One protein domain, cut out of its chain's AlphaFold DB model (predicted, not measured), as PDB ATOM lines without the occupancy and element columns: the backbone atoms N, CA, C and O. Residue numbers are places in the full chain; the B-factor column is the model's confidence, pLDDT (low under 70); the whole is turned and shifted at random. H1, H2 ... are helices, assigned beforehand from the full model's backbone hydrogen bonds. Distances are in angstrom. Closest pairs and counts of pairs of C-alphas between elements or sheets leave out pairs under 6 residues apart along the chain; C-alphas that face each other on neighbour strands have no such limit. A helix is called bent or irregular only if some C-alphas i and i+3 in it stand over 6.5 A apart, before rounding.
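Overview. This is residues 134 to 176 of the 178 residues of an uncharacterized protein of Hypnocyclicus thermotrophus (UniProt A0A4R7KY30). Three helices make an open zigzag: the long H2 is its middle stroke, H1 is set nearly crosswise at the corner where H2 begins, and the short H3 folds partly back from the corner where H2 ends. H1 and H3 lie at opposite ends of H2 and do not meet, and the part of H1 with residues 134 to 139 sticks out from the rest. The printed part has 43 residues with three named helices, in the order H1, H2, H3 along the chain, and no named strand; the class is all helix. The whole is loose, with a radius of gyration of the C-alphas of 12.2 A, and elongated, spanning 33 by 19 by 15 A along its three main axes.

Arrangement. The longest helix is H2, residues 151 to 166. H1, residues 134 to 147, is close to H2 but not clearly touching it, with 2 pairs of C-alphas within 8 A. The closest C-alphas of H1 and H2 are those of Lys 144 and Phe 154, 6.7 A apart. The lines of H1 and H2 are about perpendicular, at 83 degrees, and their centres are 14.2 A apart. H3, residues 168 to 174, only just touches H2, and only at the corner by their link, with 3 pairs of C-alphas within 8 A. H2 touches H3 with residues 164 to 165 alone. The closest C-alphas of H2 and H3 are those of Ile 164 and Lys 171, 5.3 A apart. H2 and H3 stand at a steep tilt of 54 degrees and run opposite ways, with their centres 14.9 A apart. H1 and H3 are apart, with no C-alpha of the one within 8 A of the other. In the backbones of H1, H2 and H3, every pair of O of residue i and N of residue i+4 is within hydrogen-bond range.

Along the chain. H2 has 16 residues, from Ser 151 to Asn 166, and measures 22.6 A from first to last C-alpha. It begins with C-alpha 151 at (-7.566, 8.493, 27.594) and ends with C-alpha 166 at (-21.274, 11.264, 45.361). Before it, H1 has 14 residues, from Glu 134 to Leu 147, and measures 19.8 A; its C-alpha 134 is at (-9.681, -7.407, 31.166). After H2, H3 has 7 residues, from Lys 168 to Ile 174, and measures 10.1 A; its C-alpha 174 is at (-26.767, 18.824, 36.193). No helix is bent or irregular. Residues 175 and 176 follow H3.

Size, cuts and confidence. The two C-alphas farthest apart are those of Glu 134 and Lys 176, 35.5 A from each other, and these are also the first and last printed residues. Residues 134 to 139, of which 134 to 139 belong to H1, stand free, and so do residues 165 to 170, of which 168 to 170 belong to H3. Without these stretches the body has 31 residues and spans 28 by 15 by 11 A, with a radius of gyration of 10.8 A. The links from H1 to H2, with 3 residues between them, and from H2 to H3, with 1 residue between them, are both tight. The printed part runs from residue 134 to residue 176 without a cut, in a full chain of 178 residues. The mean pLDDT of the printed part is 92.0, and no printed residue is under 70. By element, the mean pLDDT of the model is 91 in H1, 93 in H2 and 92 in H3.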
ATOM      1  N   GLU A 134      -9.307  -7.343  32.585       76.62
ATOM      2  CA  GLU A 134      -9.681  -7.407  31.166       76.62
ATOM      3  C   GLU A 134     -11.113  -6.908  30.903       76.62
ATOM      4  O   GLU A 134     -11.356  -6.163  29.959       76.62
ATOM      5  N   ASP A 135     -12.082  -7.250  31.761       78.38
ATOM      6  CA  ASP A 135     -13.458  -6.752  31.626       78.38
ATOM      7  C   ASP A 135     -13.529  -5.232  31.838       78.38
ATOM      8  O   ASP A 135     -14.321  -4.547  31.190       78.38
ATOM      9  N   LYS A 136     -12.733  -4.693  32.773       83.56
ATOM     10  CA  LYS A 136     -12.664  -3.244  33.009       83.56
ATOM     11  C   LYS A 136     -12.036  -2.528  31.823       83.56
ATOM     12  O   LYS A 136     -12.549  -1.487  31.433       83.56
ATOM     13  N   GLU A 137     -10.980  -3.098  31.261       88.81
ATOM     14  CA  GLU A 137     -10.300  -2.569  30.084       88.81
ATOM     15  C   GLU A 137     -11.216  -2.593  28.854       88.81
ATOM     16  O   GLU A 137     -11.356  -1.581  28.177       88.81
ATOM     17  N   ASN A 138     -11.961  -3.681  28.639       91.19
ATOM     18  CA  ASN A 138     -12.962  -3.763  27.572       91.19
ATOM     19  C   ASN A 138     -14.078  -2.718  27.726       91.19
ATOM     20  O   ASN A 138     -14.506  -2.112  26.745       91.19
ATOM     21  N   ILE A 139     -14.554  -2.482  28.956       91.69
ATOM     22  CA  ILE A 139     -15.531  -1.417  29.236       91.69
ATOM     23  C   ILE A 139     -14.915  -0.039  28.979       91.69
ATOM     24  O   ILE A 139     -15.587   0.832  28.434       91.69
ATOM     25  N   GLU A 140     -13.658   0.165  29.364       93.62
ATOM     26  CA  GLU A 140     -12.938   1.411  29.123       93.62
ATOM     27  C   GLU A 140     -12.796   1.698  27.625       93.62
ATOM     28  O   GLU A 140     -13.146   2.788  27.180       93.62
ATOM     29  N   ILE A 141     -12.335   0.716  26.845       94.25
ATOM     30  CA  ILE A 141     -12.214   0.802  25.385       94.25
ATOM     31  C   ILE A 141     -13.573   1.137  24.773       94.25
ATOM     32  O   ILE A 141     -13.694   2.135  24.068       94.25
ATOM     33  N   TYR A 142     -14.615   0.380  25.125       95.19
ATOM     34  CA  TYR A 142     -15.971   0.614  24.632       95.19
ATOM     35  C   TYR A 142     -16.463   2.042  24.907       95.19
ATOM     36  O   TYR A 142     -17.047   2.679  24.031       95.19
ATOM     37  N   LEU A 143     -16.248   2.558  26.121       94.81
ATOM     38  CA  LEU A 143     -16.683   3.908  26.484       94.81
ATOM     39  C   LEU A 143     -15.887   4.982  25.738       94.81
ATOM     40  O   LEU A 143     -16.495   5.941  25.269       94.81
ATOM     41  N   LYS A 144     -14.565   4.818  25.600       96.38
ATOM     42  CA  LYS A 144     -13.713   5.739  24.833       96.38
ATOM     43  C   LYS A 144     -14.119   5.783  23.363       96.38
ATOM     44  O   LYS A 144     -14.274   6.868  22.817       96.38
ATOM     45  N   GLU A 145     -14.385   4.626  22.758       95.81
ATOM     46  CA  GLU A 145     -14.862   4.529  21.373       95.81
ATOM     47  C   GLU A 145     -16.241   5.167  21.186       95.81
ATOM     48  O   GLU A 145     -16.459   5.890  20.222       95.81
ATOM     49  N   LYS A 146     -17.191   4.917  22.097       96.56
ATOM     50  CA  LYS A 146     -18.566   5.428  21.957       96.56
ATOM     51  C   LYS A 146     -18.722   6.904  22.274       96.56
ATOM     52  O   LYS A 146     -19.653   7.521  21.767       96.56
ATOM     53  N   LEU A 147     -17.870   7.435  23.139       93.44
ATOM     54  CA  LEU A 147     -17.839   8.857  23.461       93.44
ATOM     55  C   LEU A 147     -16.864   9.627  22.562       93.44
ATOM     56  O   LEU A 147     -16.855  10.848  22.635       93.44
ATOM     57  N   GLU A 148     -16.081   8.922  21.736       96.00
ATOM     58  CA  GLU A 148     -15.052   9.485  20.856       96.00
ATOM     59  C   GLU A 148     -14.041  10.359  21.618       96.00
ATOM     60  O   GLU A 148     -13.672  11.445  21.179       96.00
ATOM     61  N   ILE A 149     -13.593   9.879  22.785       95.81
ATOM     62  CA  ILE A 149     -12.692  10.617  23.684       95.81
ATOM     63  C   ILE A 149     -11.344   9.923  23.879       95.81
ATOM     64  O   ILE A 149     -11.222   8.695  23.855       95.81
ATOM     65  N   THR A 150     -10.327  10.734  24.146       94.88
ATOM     66  CA  THR A 150      -8.973  10.299  24.502       94.88
ATOM     67  C   THR A 150      -8.904   9.713  25.918       94.88
ATOM     68  O   THR A 150      -9.812   9.873  26.738       94.88
ATOM     69  N   SER A 151      -7.796   9.038  26.245       91.38
ATOM     70  CA  SER A 151      -7.566   8.493  27.594       91.38
ATOM     71  C   SER A 151      -7.544   9.577  28.681       91.38
ATOM     72  O   SER A 151      -8.085   9.357  29.766       91.38
ATOM     73  N   ASP A 152      -6.980  10.754  28.393       93.62
ATOM     74  CA  ASP A 152      -6.925  11.868  29.347       93.62
ATOM     75  C   ASP A 152      -8.321  12.451  29.606       93.62
ATOM     76  O   ASP A 152      -8.720  12.669  30.755       93.62
ATOM     77  N   GLU A 153      -9.111  12.628  28.544       94.56
ATOM     78  CA  GLU A 153     -10.507  13.063  28.639       94.56
ATOM     79  C   GLU A 153     -11.368  12.040  29.378       94.56
ATOM     80  O   GLU A 153     -12.189  12.418  30.214       94.56
ATOM     81  N   PHE A 154     -11.146  10.746  29.139       94.75
ATOM     82  CA  PHE A 154     -11.830   9.675  29.854       94.75
ATOM     83  C   PHE A 154     -11.498   9.681  31.351       94.75
ATOM     84  O   PHE A 154     -12.399   9.584  32.190       94.75
ATOM     85  N   HIS A 155     -10.225   9.858  31.718       92.81
ATOM     86  CA  HIS A 155      -9.827   9.958  33.121       92.81
ATOM     87  C   HIS A 155     -10.458  11.182  33.801       92.81
ATOM     88  O   HIS A 155     -10.995  11.086  34.911       92.81
ATOM     89  N   ASN A 156     -10.464  12.327  33.115       95.31
ATOM     90  CA  ASN A 156     -11.127  13.534  33.601       95.31
ATOM     91  C   ASN A 156     -12.647  13.335  33.748       95.31
ATOM     92  O   ASN A 156     -13.226  13.696  34.778       95.31
ATOM     93  N   PHE A 157     -13.286  12.689  32.769       94.38
ATOM     94  CA  PHE A 157     -14.699  12.319  32.814       94.38
ATOM     95  C   PHE A 157     -15.013  11.468  34.046       94.38
ATOM     96  O   PHE A 157     -15.922  11.816  34.800       94.38
ATOM     97  N   LEU A 158     -14.249  10.403  34.311       94.44
ATOM     98  CA  LEU A 158     -14.460   9.556  35.488       94.44
ATOM     99  C   LEU A 158     -14.308  10.336  36.799       94.44
ATOM    100  O   LEU A 158     -15.117  10.166  37.717       94.44
ATOM    101  N   ASN A 159     -13.315  11.223  36.881       93.94
ATOM    102  CA  ASN A 159     -13.106  12.070  38.050       93.94
ATOM    103  C   ASN A 159     -14.304  12.997  38.297       93.94
ATOM    104  O   ASN A 159     -14.831  13.027  39.415       93.94
ATOM    105  N   LEU A 160     -14.773  13.711  37.270       94.31
ATOM    106  CA  LEU A 160     -15.957  14.570  37.358       94.31
ATOM    107  C   LEU A 160     -17.219  13.763  37.680       94.31
ATOM    108  O   LEU A 160     -17.958  14.105  38.604       94.31
ATOM    109  N   TYR A 161     -17.438  12.650  36.983       92.25
ATOM    110  CA  TYR A 161     -18.590  11.777  37.176       92.25
ATOM    111  C   TYR A 161     -18.651  11.209  38.601       92.25
ATOM    112  O   TYR A 161     -19.721  11.193  39.216       92.25
ATOM    113  N   SER A 162     -17.508  10.831  39.184       89.12
ATOM    114  CA  SER A 162     -17.443  10.377  40.580       89.12
ATOM    115  C   SER A 162     -17.888  11.464  41.568       89.12
ATOM    116  O   SER A 162     -18.671  11.183  42.480       89.12
ATOM    117  N   LYS A 163     -17.463  12.719  41.360       92.44
ATOM    118  CA  LYS A 163     -17.868  13.870  42.184       92.44
ATOM    119  C   LYS A 163     -19.376  14.111  42.081       92.44
ATOM    120  O   LYS A 163     -20.022  14.384  43.091       92.44
ATOM    121  N   ILE A 164     -19.944  13.943  40.884       92.38
ATOM    122  CA  ILE A 164     -21.381  14.095  40.624       92.38
ATOM    123  C   ILE A 164     -22.192  12.992  41.313       92.38
ATOM    124  O   ILE A 164     -23.177  13.289  41.986       92.38
ATOM    125  N   ILE A 165     -21.804  11.717  41.187       86.19
ATOM    126  CA  ILE A 165     -22.553  10.609  41.811       86.19
ATOM    127  C   ILE A 165     -22.557  10.731  43.336       86.19
ATOM    128  O   ILE A 165     -23.575  10.446  43.972       86.19
ATOM    129  N   ASN A 166     -21.437  11.163  43.915       88.69
ATOM    130  CA  ASN A 166     -21.274  11.264  45.361       88.69
ATOM    131  C   ASN A 166     -21.932  12.516  45.964       88.69
ATOM    132  O   ASN A 166     -22.038  12.612  47.185       88.69
ATOM    133  N   ASN A 167     -22.432  13.448  45.141       91.69
ATOM    134  CA  ASN A 167     -23.149  14.637  45.594       91.69
ATOM    135  C   ASN A 167     -24.544  14.729  44.949       91.69
ATOM    136  O   ASN A 167     -24.720  15.096  43.785       91.69
ATOM    137  N   LYS A 168     -25.572  14.433  45.752       87.44
ATOM    138  CA  LYS A 168     -26.976  14.393  45.314       87.44
ATOM    139  C   LYS A 168     -27.484  15.734  44.772       87.44
ATOM    140  O   LYS A 168     -28.365  15.726  43.913       87.44
ATOM    141  N   GLU A 169     -26.976  16.859  45.269       91.94
ATOM    142  CA  GLU A 169     -27.369  18.192  44.803       91.94
ATOM    143  C   GLU A 169     -26.746  18.506  43.447       91.94
ATOM    144  O   GLU A 169     -27.480  18.862  42.529       91.94
ATOM    145  N   LEU A 170     -25.441  18.257  43.275       91.25
ATOM    146  CA  LEU A 170     -24.768  18.415  41.978       91.25
ATOM    147  C   LEU A 170     -25.444  17.578  40.892       91.25
ATOM    148  O   LEU A 170     -25.755  18.092  39.820       91.25
ATOM    149  N   LYS A 171     -25.759  16.313  41.192       93.00
ATOM    150  CA  LYS A 171     -26.484  15.441  40.261       93.00
ATOM    151  C   LYS A 171     -27.849  16.009  39.869       93.00
ATOM    152  O   LYS A 171     -28.206  15.989  38.696       93.00
ATOM    153  N   LYS A 172     -28.625  16.515  40.836       92.12
ATOM    154  CA  LYS A 172     -29.932  17.133  40.561       92.12
ATOM    155  C   LYS A 172     -29.806  18.387  39.700       92.12
ATOM    156  O   LYS A 172     -30.666  18.597  38.855       92.12
ATOM    157  N   SER A 173     -28.790  19.210  39.940       95.25
ATOM    158  CA  SER A 173     -28.567  20.444  39.186       95.25
ATOM    159  C   SER A 173     -28.137  20.160  37.750       95.25
ATOM    160  O   SER A 173     -28.708  20.736  36.834       95.25
ATOM    161  N   ILE A 174     -27.213  19.220  37.538       92.38
ATOM    162  CA  ILE A 174     -26.767  18.824  36.193       92.38
ATOM    163  C   ILE A 174     -27.914  18.208  35.388       92.38
ATOM    164  O   ILE A 174     -28.109  18.587  34.244       92.38
ATOM    165  N   ASN A 175     -28.739  17.351  36.000       90.12
ATOM    166  CA  ASN A 175     -29.921  16.768  35.349       90.12
ATOM    167  C   ASN A 175     -30.980  17.795  34.901       90.12
ATOM    168  O   ASN A 175     -31.966  17.407  34.289       90.12
ATOM    169  N   LYS A 176     -30.863  19.069  35.290       95.19
ATOM    170  CA  LYS A 176     -31.730  20.142  34.781       95.19
ATOM    171  C   LYS A 176     -31.140  20.851  33.560       95.19
ATOM    172  O   LYS A 176     -31.859  21.605  32.920       95.19
TER     173      LYS A 176